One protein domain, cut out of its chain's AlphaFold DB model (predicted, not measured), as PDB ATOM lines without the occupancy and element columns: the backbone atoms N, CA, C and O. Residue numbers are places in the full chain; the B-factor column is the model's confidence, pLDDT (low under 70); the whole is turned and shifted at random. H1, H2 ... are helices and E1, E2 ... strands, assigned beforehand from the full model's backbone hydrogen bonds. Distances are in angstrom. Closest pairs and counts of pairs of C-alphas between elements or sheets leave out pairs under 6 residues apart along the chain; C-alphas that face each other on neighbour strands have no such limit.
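AT A GLANCE: This is residues 2 to 53 and 103 to 148 of the 164 residues of the protein "APH domain-containing protein" of Streptomyces sp. SW4 (UniProt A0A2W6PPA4). With little regular structure, this is a loop-rich body in which the long helix H1 runs past the hairpin E2 and E3 and ends near the strand pair E1 and E4, with short H2 by E1. The 98 printed residues, compact with a radius of gyration of the C-alphas of 14.4 A, span 44 by 32 by 22 A. The order is H1, E1, E2, E3, E4, H2; both sheets are antiparallel, the class is mixed, and named elements hold only 34 residues.

HOW THE PARTS SIT: E1, residues 104 to 106, and E4, residues 132 to 134, have N 104 and O 134 within hydrogen-bond range, 2.9 A. In the hairpin of E2, residues 115 to 117, and E3, residues 123 to 125, N 124 and O 116 are 2.7 A apart. The closest C-alphas of H1, residues 18 to 31, and E3 are His 24 and Pro 123, 5.8 A. Those of E1 and H2, residues 137 to 144, are Val 106 and Asp 139, 6.5 A. Every O i to N i+4 pair is within range in H1, 3 of 4 in H2.

IN THESE COORDINATES: H1 spans 19.9 A from C-alpha 18 at (161.166, 167.471, 173.032) to C-alpha 31 at (164.004, 175.270, 154.958); H2 ends at C-alpha 144 at (150.282, 171.434, 164.608).

THE WHOLE: Residues 54 to 102 are cut out, C-alphas 53 and 103 being 9.3 A apart. Residues 2 and 144 to 148 have pLDDT under 70.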
ATOM      1  N   VAL A   2     166.074 159.828 139.283       62.59
ATOM      2  CA  VAL A   2     166.889 158.983 140.171       62.59
ATOM      3  C   VAL A   2     166.786 159.596 141.561       62.59
ATOM      4  O   VAL A   2     167.193 160.741 141.743       62.59
ATOM      5  N   CYS A   3     166.203 158.870 142.511       74.06
ATOM      6  CA  CYS A   3     166.132 159.290 143.909       74.06
ATOM      7  C   CYS A   3     167.232 158.571 144.698       74.06
ATOM      8  O   CYS A   3     167.378 157.355 144.582       74.06
ATOM      9  N   GLY A   4     168.015 159.319 145.476       79.75
ATOM     10  CA  GLY A   4     168.988 158.745 146.408       79.75
ATOM     11  C   GLY A   4     168.299 158.152 147.637       79.75
ATOM     12  O   GLY A   4     167.216 158.595 148.021       79.75
ATOM     13  N   TYR A   5     168.927 157.155 148.261       86.62
ATOM     14  CA  TYR A   5     168.405 156.565 149.490       86.62
ATOM     15  C   TYR A   5     168.466 157.554 150.668       86.62
ATOM     16  O   TYR A   5     169.510 158.126 150.977       86.62
ATOM     17  N   VAL A   6     167.296 157.711 151.284       89.19
ATOM     18  CA  VAL A   6     166.930 158.303 152.578       89.19
ATOM     19  C   VAL A   6     167.305 157.520 153.852       89.19
ATOM     20  O   VAL A   6     166.389 156.847 154.323       89.19
ATOM     21  N   PRO A   7     168.523 157.495 154.437       91.12
ATOM     22  CA  PRO A   7     168.732 156.707 155.656       91.12
ATOM     23  C   PRO A   7     167.874 157.214 156.822       91.12
ATOM     24  O   PRO A   7     167.790 158.420 157.061       91.12
ATOM     25  N   GLY A   8     167.277 156.271 157.552       94.12
ATOM     26  CA  GLY A   8     166.490 156.519 158.758       94.12
ATOM     27  C   GLY A   8     165.117 155.847 158.738       94.12
ATOM     28  O   GLY A   8     164.809 155.033 157.865       94.12
ATOM     29  N   ARG A   9     164.277 156.194 159.718       95.44
ATOM     30  CA  ARG A   9     162.897 155.693 159.842       95.44
ATOM     31  C   ARG A   9     161.908 156.810 160.163       95.44
ATOM     32  O   ARG A   9     162.294 157.849 160.690       95.44
ATOM     33  N   VAL A  10     160.631 156.567 159.885       95.00
ATOM     34  CA  VAL A  10     159.541 157.454 160.312       95.00
ATOM     35  C   VAL A  10     159.294 157.268 161.819       95.00
ATOM     36  O   VAL A  10     159.012 156.134 162.228       95.00
ATOM     37  N   PRO A  11     159.370 158.333 162.642       91.81
ATOM     38  CA  PRO A  11     159.111 158.240 164.077       91.81
ATOM     39  C   PRO A  11     157.660 157.859 164.382       91.81
ATOM     40  O   PRO A  11     156.715 158.415 163.819       91.81
ATOM     41  N   GLN A  12     157.475 156.942 165.325       90.69
ATOM     42  CA  GLN A  12     156.184 156.650 165.935       90.69
ATOM     43  C   GLN A  12     155.746 157.797 166.860       90.69
ATOM     44  O   GLN A  12     156.594 158.534 167.366       90.69
ATOM     45  N   PRO A  13     154.440 157.937 167.166       88.31
ATOM     46  CA  PRO A  13     153.944 159.006 168.038       88.31
ATOM     47  C   PRO A  13     154.684 159.133 169.380       88.31
ATOM     48  O   PRO A  13     154.961 160.241 169.821       88.31
ATOM     49  N   ALA A  14     155.057 158.009 170.002       88.50
ATOM     50  CA  ALA A  14     155.776 157.988 171.279       88.50
ATOM     51  C   ALA A  14     157.270 158.366 171.173       88.50
ATOM     52  O   ALA A  14     157.900 158.636 172.191       88.50
ATOM     53  N   GLU A  15     157.846 158.383 169.967       92.00
ATOM     54  CA  GLU A  15     159.259 158.719 169.730       92.00
ATOM     55  C   GLU A  15     159.485 160.236 169.559       92.00
ATOM     56  O   GLU A  15     160.629 160.694 169.541       92.00
ATOM     57  N   TRP A  16     158.414 161.035 169.470       92.06
ATOM     58  CA  TRP A  16     158.478 162.499 169.401       92.06
ATOM     59  C   TRP A  16     158.817 163.114 170.761       92.06
ATOM     60  O   TRP A  16     157.964 163.625 171.482       92.06
ATOM     61  N   THR A  17     160.100 163.067 171.107       94.06
ATOM     62  CA  THR A  17     160.640 163.757 172.284       94.06
ATOM     63  C   THR A  17     160.759 165.261 172.044       94.06
ATOM     64  O   THR A  17     160.821 165.725 170.904       94.06
ATOM     65  N   GLU A  18     160.891 166.034 173.123       93.81
ATOM     66  CA  GLU A  18     161.166 167.471 173.032       93.81
ATOM     67  C   GLU A  18     162.437 167.768 172.217       93.81
ATOM     68  O   GLU A  18     162.442 168.658 171.370       93.81
ATOM     69  N   SER A  19     163.497 166.973 172.399       95.56
ATOM     70  CA  SER A  19     164.745 167.133 171.643       95.56
ATOM     71  C   SER A  19     164.553 166.934 170.132       95.56
ATOM     72  O   SER A  19     165.075 167.717 169.335       95.56
ATOM     73  N   LEU A  20     163.743 165.948 169.730       94.88
ATOM     74  CA  LEU A  20     163.434 165.696 168.325       94.88
ATOM     75  C   LEU A  20     162.541 166.798 167.744       94.88
ATOM     76  O   LEU A  20     162.771 167.243 166.620       94.88
ATOM     77  N   LEU A  21     161.573 167.297 168.517       93.75
ATOM     78  CA  LEU A  21     160.757 168.451 168.128       93.75
ATOM     79  C   LEU A  21     161.621 169.700 167.906       93.75
ATOM     80  O   LEU A  21     161.446 170.399 166.908       93.75
ATOM     81  N   GLN A  22     162.602 169.954 168.776       95.56
ATOM     82  CA  GLN A  22     163.546 171.061 168.608       95.56
ATOM     83  C   GLN A  22     164.437 170.876 167.370       95.56
ATOM     84  O   GLN A  22     164.631 171.825 166.606       95.56
ATOM     85  N   ALA A  23     164.961 169.669 167.135       96.44
ATOM     86  CA  ALA A  23     165.740 169.362 165.933       96.44
ATOM     87  C   ALA A  23     164.904 169.561 164.659       96.44
ATOM     88  O   ALA A  23     165.373 170.155 163.683       96.44
ATOM     89  N   HIS A  24     163.639 169.142 164.695       95.38
ATOM     90  CA  HIS A  24     162.690 169.327 163.607       95.38
ATOM     91  C   HIS A  24     162.399 170.807 163.343       95.38
ATOM     92  O   HIS A  24     162.516 171.256 162.204       95.38
ATOM     93  N   ALA A  25     162.124 171.594 164.385       95.25
ATOM     94  CA  ALA A  25     161.897 173.030 164.262       95.25
ATOM     95  C   ALA A  25     163.112 173.766 163.667       95.25
ATOM     96  O   ALA A  25     162.954 174.636 162.810       95.25
ATOM     97  N   ARG A  26     164.342 173.385 164.049       97.12
ATOM     98  CA  ARG A  26     165.578 173.938 163.458       97.12
ATOM     99  C   ARG A  26     165.704 173.596 161.974       97.12
ATOM    100  O   ARG A  26     166.089 174.452 161.171       97.12
ATOM    101  N   ARG A  27     165.369 172.359 161.593       96.25
ATOM    102  CA  ARG A  27     165.384 171.931 160.190       96.25
ATOM    103  C   ARG A  27     164.350 172.692 159.363       96.25
ATOM    104  O   ARG A  27     164.691 173.176 158.285       96.25
ATOM    105  N   LEU A  28     163.144 172.863 159.897       96.12
ATOM    106  CA  LEU A  28     162.073 173.618 159.254       96.12
ATOM    107  C   LEU A  28     162.436 175.098 159.102       96.12
ATOM    108  O   LEU A  28     162.302 175.668 158.024       96.12
ATOM    109  N   SER A  29     163.011 175.701 160.144       96.75
ATOM    110  CA  SER A  29     163.524 177.071 160.084       96.75
ATOM    111  C   SER A  29     164.590 177.242 158.995       96.75
ATOM    112  O   SER A  29     164.577 178.236 158.274       96.75
ATOM    113  N   THR A  30     165.469 176.248 158.818       97.75
ATOM    114  CA  THR A  30     166.472 176.255 157.741       97.75
ATOM    115  C   THR A  30     165.817 176.187 156.361       97.75
ATOM    116  O   THR A  30     166.230 176.908 155.454       97.75
ATOM    117  N   LEU A  31     164.781 175.354 156.197       97.19
ATOM    118  CA  LEU A  31     164.004 175.270 154.958       97.19
ATOM    119  C   LEU A  31     163.365 176.624 154.607       97.19
ATOM    120  O   LEU A  31     163.450 177.080 153.466       97.19
ATOM    121  N   HIS A  32     162.797 177.301 155.606       97.75
ATOM    122  CA  HIS A  32     162.096 178.577 155.445       97.75
ATOM    123  C   HIS A  32     163.013 179.814 155.479       97.75
ATOM    124  O   HIS A  32     162.529 180.943 155.389       97.75
ATOM    125  N   ALA A  33     164.334 179.642 155.602       97.75
ATOM    126  CA  ALA A  33     165.266 180.745 155.849       97.75
ATOM    127  C   ALA A  33     165.320 181.769 154.703       97.75
ATOM    128  O   ALA A  33     165.500 182.969 154.930       97.75
ATOM    129  N   ARG A  34     165.165 181.306 153.456       97.44
ATOM    130  CA  ARG A  34     165.235 182.172 152.277       97.44
ATOM    131  C   ARG A  34     163.887 182.834 151.997       97.44
ATOM    132  O   ARG A  34     162.901 182.154 151.731       97.44
ATOM    133  N   ALA A  35     163.900 184.165 151.960       96.62
ATOM    134  CA  ALA A  35     162.759 184.980 151.562       96.62
ATOM    135  C   ALA A  35     162.618 185.077 150.036       96.62
ATOM    136  O   ALA A  35     163.609 185.205 149.312       96.62
ATOM    137  N   PHE A  36     161.374 185.105 149.569       96.31
ATOM    138  CA  PHE A  36     160.993 185.374 148.188       96.31
ATOM    139  C   PHE A  36     159.856 186.398 148.156       96.31
ATOM    140  O   PHE A  36     158.966 186.358 148.999       96.31
ATOM    141  N   ALA A  37     159.865 187.283 147.156       95.31
ATOM    142  CA  ALA A  37     158.816 188.288 146.952       95.31
ATOM    143  C   ALA A  37     157.626 187.775 146.115       95.31
ATOM    144  O   ALA A  37     156.640 188.478 145.941       95.31
ATOM    145  N   ARG A  38     157.740 186.575 145.526       95.88
ATOM    146  CA  ARG A  38     156.719 185.982 144.648       95.88
ATOM    147  C   ARG A  38     156.528 184.504 144.977       95.88
ATOM    148  O   ARG A  38     157.518 183.816 145.231       95.88
ATOM    149  N   CYS A  39     155.291 184.023 144.929       95.75
ATOM    150  CA  CYS A  39     154.887 182.644 145.206       95.75
ATOM    151  C   CYS A  39     154.543 181.871 143.921       95.75
ATOM    152  O   CYS A  39     154.276 182.455 142.871       95.75
ATOM    153  N   GLY A  40     154.587 180.541 143.983       94.75
ATOM    154  CA  GLY A  40     154.272 179.663 142.853       94.75
ATOM    155  C   GLY A  40     155.170 178.431 142.767       94.75
ATOM    156  O   GLY A  40     156.063 178.221 143.594       94.75
ATOM    157  N   GLY A  41     154.930 177.601 141.750       93.50
ATOM    158  CA  GLY A  41     155.657 176.350 141.539       93.50
ATOM    159  C   GLY A  41     157.157 176.554 141.292       93.50
ATOM    160  O   GLY A  41     157.580 177.511 140.639       93.50
ATOM    161  N   LEU A  42     157.985 175.620 141.774       92.62
ATOM    162  CA  LEU A  42     159.444 175.699 141.602       92.62
ATOM    163  C   LEU A  42     159.882 175.591 140.140       92.62
ATOM    164  O   LEU A  42     160.887 176.192 139.764       92.62
ATOM    165  N   ARG A  43     159.119 174.850 139.329       89.88
ATOM    166  CA  ARG A  43     159.377 174.659 137.894       89.88
ATOM    167  C   ARG A  43     158.881 175.818 137.029       89.88
ATOM    168  O   ARG A  43     159.327 175.932 135.893       89.88
ATOM    169  N   ALA A  44     157.996 176.666 137.554       87.38
ATOM    170  CA  ALA A  44     157.519 177.837 136.832       87.38
ATOM    171  C   ALA A  44     158.633 178.902 136.751       87.38
ATOM    172  O   ALA A  44     159.298 179.165 137.771       87.38
ATOM    173  N   PRO A  45     158.837 179.536 135.580       89.94
ATOM    174  CA  PRO A  45     159.701 180.700 135.431       89.94
ATOM    175  C   PRO A  45     159.396 181.779 136.473       89.94
ATOM    176  O   PRO A  45     158.246 182.015 136.837       89.94
ATOM    177  N   ALA A  46     160.424 182.487 136.947       85.19
ATOM    178  CA  ALA A  46     160.252 183.501 137.994       85.19
ATOM    179  C   ALA A  46     159.277 184.630 137.598       85.19
ATOM    180  O   ALA A  46     158.622 185.200 138.468       85.19
ATOM    181  N   ALA A  47     159.165 184.925 136.299       87.00
ATOM    182  CA  ALA A  47     158.237 185.917 135.761       87.00
ATOM    183  C   ALA A  47     156.758 185.500 135.881       87.00
ATOM    184  O   ALA A  47     155.903 186.373 136.021       87.00
ATOM    185  N   GLU A  48     156.476 184.193 135.881       89.38
ATOM    186  CA  GLU A  48     155.128 183.611 135.972       89.38
ATOM    187  C   GLU A  48     154.656 183.425 137.421       89.38
ATOM    188  O   GLU A  48     153.481 183.178 137.673       89.38
ATOM    189  N   ARG A  49     155.553 183.570 138.403       92.25
ATOM    190  CA  ARG A  49     155.203 183.488 139.829       92.25
ATOM    191  C   ARG A  49     154.334 184.672 140.240       92.25
ATOM    192  O   ARG A  49     154.559 185.789 139.785       92.25
ATOM    193  N   SER A  50     153.377 184.484 141.134       92.94
ATOM    194  CA  SER A  50     152.475 185.557 141.560       92.94
ATOM    195  C   SER A  50     153.098 186.421 142.655       92.94
ATOM    196  O   SER A  50     153.857 185.929 143.483       92.94
ATOM    197  N   ALA A  51     152.781 187.716 142.676       93.31
ATOM    198  CA  ALA A  51     153.122 188.592 143.801       93.31
ATOM    199  C   ALA A  51     152.175 188.409 145.002       93.31
ATOM    200  O   ALA A  51     152.491 188.852 146.097       93.31
ATOM    201  N   ALA A  52     151.027 187.757 144.798       94.00
ATOM    202  CA  ALA A  52     150.021 187.527 145.827       94.00
ATOM    203  C   ALA A  52     149.574 186.063 145.832       94.00
ATOM    204  O   ALA A  52     149.407 185.446 144.777       94.00
ATOM    205  N   LEU A  53     149.348 185.519 147.025       94.88
ATOM    206  CA  LEU A  53     148.757 184.199 147.200       94.88
ATOM    207  C   LEU A  53     147.227 184.328 147.240       94.88
ATOM    208  O   LEU A  53     146.709 185.145 148.000       94.88
ATOM    209  N   PHE A 103     157.378 185.229 151.109       97.62
ATOM    210  CA  PHE A 103     157.220 183.790 150.923       97.62
ATOM    211  C   PHE A 103     158.529 183.050 151.203       97.62
ATOM    212  O   PHE A 103     159.607 183.654 151.211       97.62
ATOM    213  N   ALA A 104     158.446 181.737 151.388       97.75
ATOM    214  CA  ALA A 104     159.599 180.857 151.534       97.75
ATOM    215  C   ALA A 104     159.463 179.613 150.651       97.75
ATOM    216  O   ALA A 104     158.401 179.345 150.089       97.75
ATOM    217  N   LEU A 105     160.547 178.844 150.536       97.94
ATOM    218  CA  LEU A 105     160.456 177.474 150.043       97.94
ATOM    219  C   LEU A 105     159.664 176.652 151.062       97.94
ATOM    220  O   LEU A 105     160.098 176.545 152.202       97.94
ATOM    221  N   VAL A 106     158.541 176.076 150.649       97.38
ATOM    222  CA  VAL A 106     157.717 175.185 151.476       97.38
ATOM    223  C   VAL A 106     157.782 173.763 150.936       97.38
ATOM    224  O   VAL A 106     157.919 173.565 149.723       97.38
ATOM    225  N   HIS A 107     157.682 172.779 151.830       97.12
ATOM    226  CA  HIS A 107     157.595 171.370 151.445       97.12
ATOM    227  C   HIS A 107     156.282 171.088 150.712       97.12
ATOM    228  O   HIS A 107     156.267 170.404 149.695       97.12
ATOM    229  N   GLY A 108     155.182 171.659 151.213       94.00
ATOM    230  CA  GLY A 108     153.857 171.560 150.603       94.00
ATOM    231  C   GLY A 108     153.010 170.391 151.114       94.00
ATOM    232  O   GLY A 108     151.791 170.472 151.022       94.00
ATOM    233  N   ASP A 109     153.642 169.377 151.707       94.00
ATOM    234  CA  ASP A 109     152.994 168.230 152.369       94.00
ATOM    235  C   ASP A 109     153.851 167.704 153.540       94.00
ATOM    236  O   ASP A 109     154.348 166.577 153.537       94.00
ATOM    237  N   LEU A 110     154.172 168.571 154.509       94.00
ATOM    238  CA  LEU A 110     155.094 168.234 155.604       94.00
ATOM    239  C   LEU A 110     154.407 167.461 156.741       94.00
ATOM    240  O   LEU A 110     154.313 167.923 157.877       94.00
ATOM    241  N   VAL A 111     153.917 166.268 156.425       91.88
ATOM    242  CA  VAL A 111     153.297 165.344 157.384       91.88
ATOM    243  C   VAL A 111     154.321 164.369 157.975       91.88
ATOM    244  O   VAL A 111     155.357 164.103 157.372       91.88
ATOM    245  N   VAL A 112     154.031 163.784 159.148       91.69
ATOM    246  CA  VAL A 112     154.934 162.837 159.847       91.69
ATOM    247  C   VAL A 112     155.487 161.721 158.941       91.69
ATOM    248  O   VAL A 112     156.686 161.466 159.023       91.69
ATOM    249  N   PRO A 113     154.697 161.078 158.053       91.25
ATOM    250  CA  PRO A 113     155.224 160.082 157.114       91.25
ATOM    251  C   PRO A 113     156.353 160.575 156.196       91.25
ATOM    252  O   PRO A 113     157.171 159.763 155.771       91.25
ATOM    253  N   ASN A 114     156.427 161.882 155.942       94.75
ATOM    254  CA  ASN A 114     157.442 162.521 155.102       94.75
ATOM    255  C   ASN A 114     158.659 163.006 155.911       94.75
ATOM    256  O   ASN A 114     159.551 163.663 155.371       94.75
ATOM    257  N   ILE A 115     158.726 162.669 157.206       94.94
ATOM    258  CA  ILE A 115     159.835 162.999 158.103       94.94
ATOM    259  C   ILE A 115     160.552 161.707 158.495       94.94
ATOM    260  O   ILE A 115     160.053 160.894 159.272       94.94
ATOM    261  N   VAL A 116     161.762 161.540 157.971       96.19
ATOM    262  CA  VAL A 116     162.650 160.413 158.265       96.19
ATOM    263  C   VAL A 116     163.730 160.879 159.231       96.19
ATOM    264  O   VAL A 116     164.363 161.906 159.002       96.19
ATOM    265  N   VAL A 117     163.955 160.136 160.310       96.88
ATOM    266  CA  VAL A 117     164.976 160.448 161.316       96.88
ATOM    267  C   VAL A 117     166.085 159.412 161.230       96.88
ATOM    268  O   VAL A 117     165.819 158.208 161.295       96.88
ATOM    269  N   ASP A 118     167.316 159.882 161.028       95.00
ATOM    270  CA  ASP A 118     168.499 159.020 161.014       95.00
ATOM    271  C   ASP A 118     168.927 158.601 162.431       95.00
ATOM    272  O   ASP A 118     168.386 159.071 163.432       95.00
ATOM    273  N   ASP A 119     169.903 157.696 162.527       92.25
ATOM    274  CA  ASP A 119     170.360 157.145 163.812       92.25
ATOM    275  C   ASP A 119     170.970 158.205 164.745       92.25
ATOM    276  O   ASP A 119     171.038 158.000 165.955       92.25
ATOM    277  N   ALA A 120     171.371 159.362 164.203       92.25
ATOM    278  CA  ALA A 120     171.852 160.506 164.973       92.25
ATOM    279  C   ALA A 120     170.713 161.414 165.481       92.25
ATOM    280  O   ALA A 120     170.981 162.440 166.106       92.25
ATOM    281  N   GLY A 121     169.449 161.076 165.206       92.19
ATOM    282  CA  GLY A 121     168.294 161.888 165.586       92.19
ATOM    283  C   GLY A 121     168.061 163.093 164.669       92.19
ATOM    284  O   GLY A 121     167.340 164.015 165.051       92.19
ATOM    285  N   THR A 122     168.656 163.120 163.470       95.25
ATOM    286  CA  THR A 122     168.514 164.250 162.544       95.25
ATOM    287  C   THR A 122     167.309 164.049 161.621       95.25
ATOM    288  O   THR A 122     167.292 163.092 160.841       95.25
ATOM    289  N   PRO A 123     166.310 164.952 161.638       95.81
ATOM    290  CA  PRO A 123     165.163 164.865 160.744       95.81
ATOM    291  C   PRO A 123     165.524 165.270 159.309       95.81
ATOM    292  O   PRO A 123     166.184 166.285 159.056       95.81
ATOM    293  N   ARG A 124     165.032 164.485 158.353       95.69
ATOM    294  CA  ARG A 124     165.174 164.654 156.906       95.69
ATOM    295  C   ARG A 124     163.795 164.587 156.263       95.69
ATOM    296  O   ARG A 124     162.992 163.727 156.610       95.69
ATOM    297  N   TYR A 125     163.540 165.488 155.323       95.38
ATOM    298  CA  TYR A 125     162.271 165.539 154.600       95.38
ATOM    299  C   TYR A 125     162.390 164.803 153.273       95.38
ATOM    300  O   TYR A 125     163.386 164.961 152.554       95.38
ATOM    301  N   VAL A 126     161.377 164.007 152.970       95.12
ATOM    302  CA  VAL A 126     161.240 163.241 151.731       95.12
ATOM    303  C   VAL A 126     159.916 163.597 151.069       95.12
ATOM    304  O   VAL A 126     159.067 164.203 151.700       95.12
ATOM    305  N   ASP A 127     159.739 163.181 149.817       94.00
ATOM    306  CA  ASP A 127     158.517 163.443 149.047       94.00
ATOM    307  C   ASP A 127     158.273 164.932 148.716       94.00
ATOM    308  O   ASP A 127     157.301 165.572 149.104       94.00
ATOM    309  N   TRP A 128     159.212 165.506 147.959       94.81
ATOM    310  CA  TRP A 128     159.240 166.927 147.589       94.81
ATOM    311  C   TRP A 128     158.380 167.282 146.365       94.81
ATOM    312  O   TRP A 128     158.579 168.340 145.763       94.81
ATOM    313  N   GLU A 129     157.480 166.409 145.915       93.44
ATOM    314  CA  GLU A 129     156.771 166.622 144.645       93.44
ATOM    315  C   GLU A 129     155.823 167.839 144.675       93.44
ATOM    316  O   GLU A 129     155.604 168.472 143.642       93.44
ATOM    317  N   TRP A 130     155.365 168.228 145.872       93.38
ATOM    318  CA  TRP A 130     154.491 169.383 146.125       93.38
ATOM    319  C   TRP A 130     155.240 170.656 146.540       93.38
ATOM    320  O   TRP A 130     154.621 171.677 146.869       93.38
ATOM    321  N   ALA A 131     156.574 170.618 146.501       96.50
ATOM    322  CA  ALA A 131     157.406 171.731 146.920       96.50
ATOM    323  C   ALA A 131     157.186 172.965 146.040       96.50
ATOM    324  O   ALA A 131     157.176 172.904 144.804       96.50
ATOM    325  N   ARG A 132     157.041 174.122 146.688       96.00
ATOM    326  CA  ARG A 132     156.750 175.396 146.019       96.00
ATOM    327  C   ARG A 132     157.286 176.584 146.799       96.00
ATOM    328  O   ARG A 132     157.764 176.441 147.918       96.00
ATOM    329  N   ILE A 133     157.219 177.770 146.203       97.44
ATOM    330  CA  ILE A 133     157.374 179.015 146.955       97.44
ATOM    331  C   ILE A 133     155.993 179.427 147.461       97.44
ATOM    332  O   ILE A 133     155.076 179.601 146.655       97.44
ATOM    333  N   GLY A 134     155.824 179.565 148.773       96.31
ATOM    334  CA  GLY A 134     154.525 179.811 149.395       96.31
ATOM    335  C   GLY A 134     154.627 180.355 150.817       96.31
ATOM    336  O   GLY A 134     155.689 180.805 151.245       96.31
ATOM    337  N   ASP A 135     153.501 180.336 151.523       96.50
ATOM    338  CA  ASP A 135     153.410 180.743 152.925       96.50
ATOM    339  C   ASP A 135     153.993 179.648 153.846       96.50
ATOM    340  O   ASP A 135     153.461 178.531 153.852       96.50
ATOM    341  N   PRO A 136     155.043 179.939 154.646       95.94
ATOM    342  CA  PRO A 136     155.575 179.022 155.659       95.94
ATOM    343  C   PRO A 136     154.518 178.415 156.591       95.94
ATOM    344  O   PRO A 136     154.703 177.298 157.081       95.94
ATOM    345  N   ALA A 137     153.408 179.126 156.830       93.75
ATOM    346  CA  ALA A 137     152.321 178.656 157.682       93.75
ATOM    347  C   ALA A 137     151.702 177.336 157.198       93.75
ATOM    348  O   ALA A 137     151.182 176.580 158.017       93.75
ATOM    349  N   GLN A 138     151.796 177.016 155.902       92.81
ATOM    350  CA  GLN A 138     151.297 175.747 155.379       92.81
ATOM    351  C   GLN A 138     152.022 174.545 155.998       92.81
ATOM    352  O   GLN A 138     151.370 173.619 156.473       92.81
ATOM    353  N   ASP A 139     153.357 174.557 156.021       94.94
ATOM    354  CA  ASP A 139     154.129 173.453 156.600       94.94
ATOM    355  C   ASP A 139     153.886 173.359 158.119       94.94
ATOM    356  O   ASP A 139     153.801 172.263 158.669       94.94
ATOM    357  N   LEU A 140     153.698 174.499 158.799       91.69
ATOM    358  CA  LEU A 140     153.361 174.539 160.228       91.69
ATOM    359  C   LEU A 140     151.976 173.939 160.524       91.69
ATOM    360  O   LEU A 140     151.808 173.252 161.534       91.69
ATOM    361  N   ALA A 141     150.997 174.159 159.644       89.25
ATOM    362  CA  ALA A 141     149.640 173.642 159.806       89.25
ATOM    363  C   ALA A 141     149.585 172.104 159.780       89.25
ATOM    364  O   ALA A 141     148.802 171.512 160.524       89.25
ATOM    365  N   TYR A 142     150.446 171.450 158.991       83.12
ATOM    366  CA  TYR A 142     150.533 169.984 158.942       83.12
ATOM    367  C   TYR A 142     151.132 169.358 160.207       83.12
ATOM    368  O   TYR A 142     150.825 168.211 160.529       83.12
ATOM    369  N   ILE A 143     151.956 170.108 160.943       75.50
ATOM    370  CA  ILE A 143     152.642 169.627 162.151       75.50
ATOM    371  C   ILE A 143     151.798 169.880 163.412       75.50
ATOM    372  O   ILE A 143     151.881 169.124 164.377       75.50
ATOM    373  N   GLY A 144     150.994 170.949 163.419       58.81
ATOM    374  CA  GLY A 144     150.282 171.434 164.608       58.81
ATOM    375  C   GLY A 144     148.913 170.801 164.889       58.81
ATOM    376  O   GLY A 144     148.321 171.097 165.925       58.81
ATOM    377  N   GLY A 145     148.387 169.962 163.994       55.81
ATOM    378  CA  GLY A 145     147.066 169.343 164.142       55.81
ATOM    379  C   GLY A 145     147.125 167.819 164.274       55.81
ATOM    380  O   GLY A 145     148.103 167.202 163.856       55.81
ATOM    381  N   PRO A 146     146.062 167.164 164.779       53.75
ATOM    382  CA  PRO A 146     145.884 165.722 164.658       53.75
ATOM    383  C   PRO A 146     145.588 165.341 163.195       53.75
ATOM    384  O   PRO A 146     144.567 164.736 162.894       53.75
ATOM    385  N   VAL A 147     146.495 165.646 162.264       47.50
ATOM    386  CA  VAL A 147     146.543 165.020 160.935       47.50
ATOM    387  C   VAL A 147     147.364 163.737 161.068       47.50
ATOM    388  O   VAL A 147     148.309 163.454 160.337       47.50
ATOM    389  N   ALA A 148     147.020 162.937 162.076       41.00
ATOM    390  CA  ALA A 148     147.427 161.556 162.100       41.00
ATOM    391  C   ALA A 148     146.588 160.881 161.021       41.00
ATOM    392  O   ALA A 148     145.385 160.678 161.200       41.00
TER     393      ALA A 148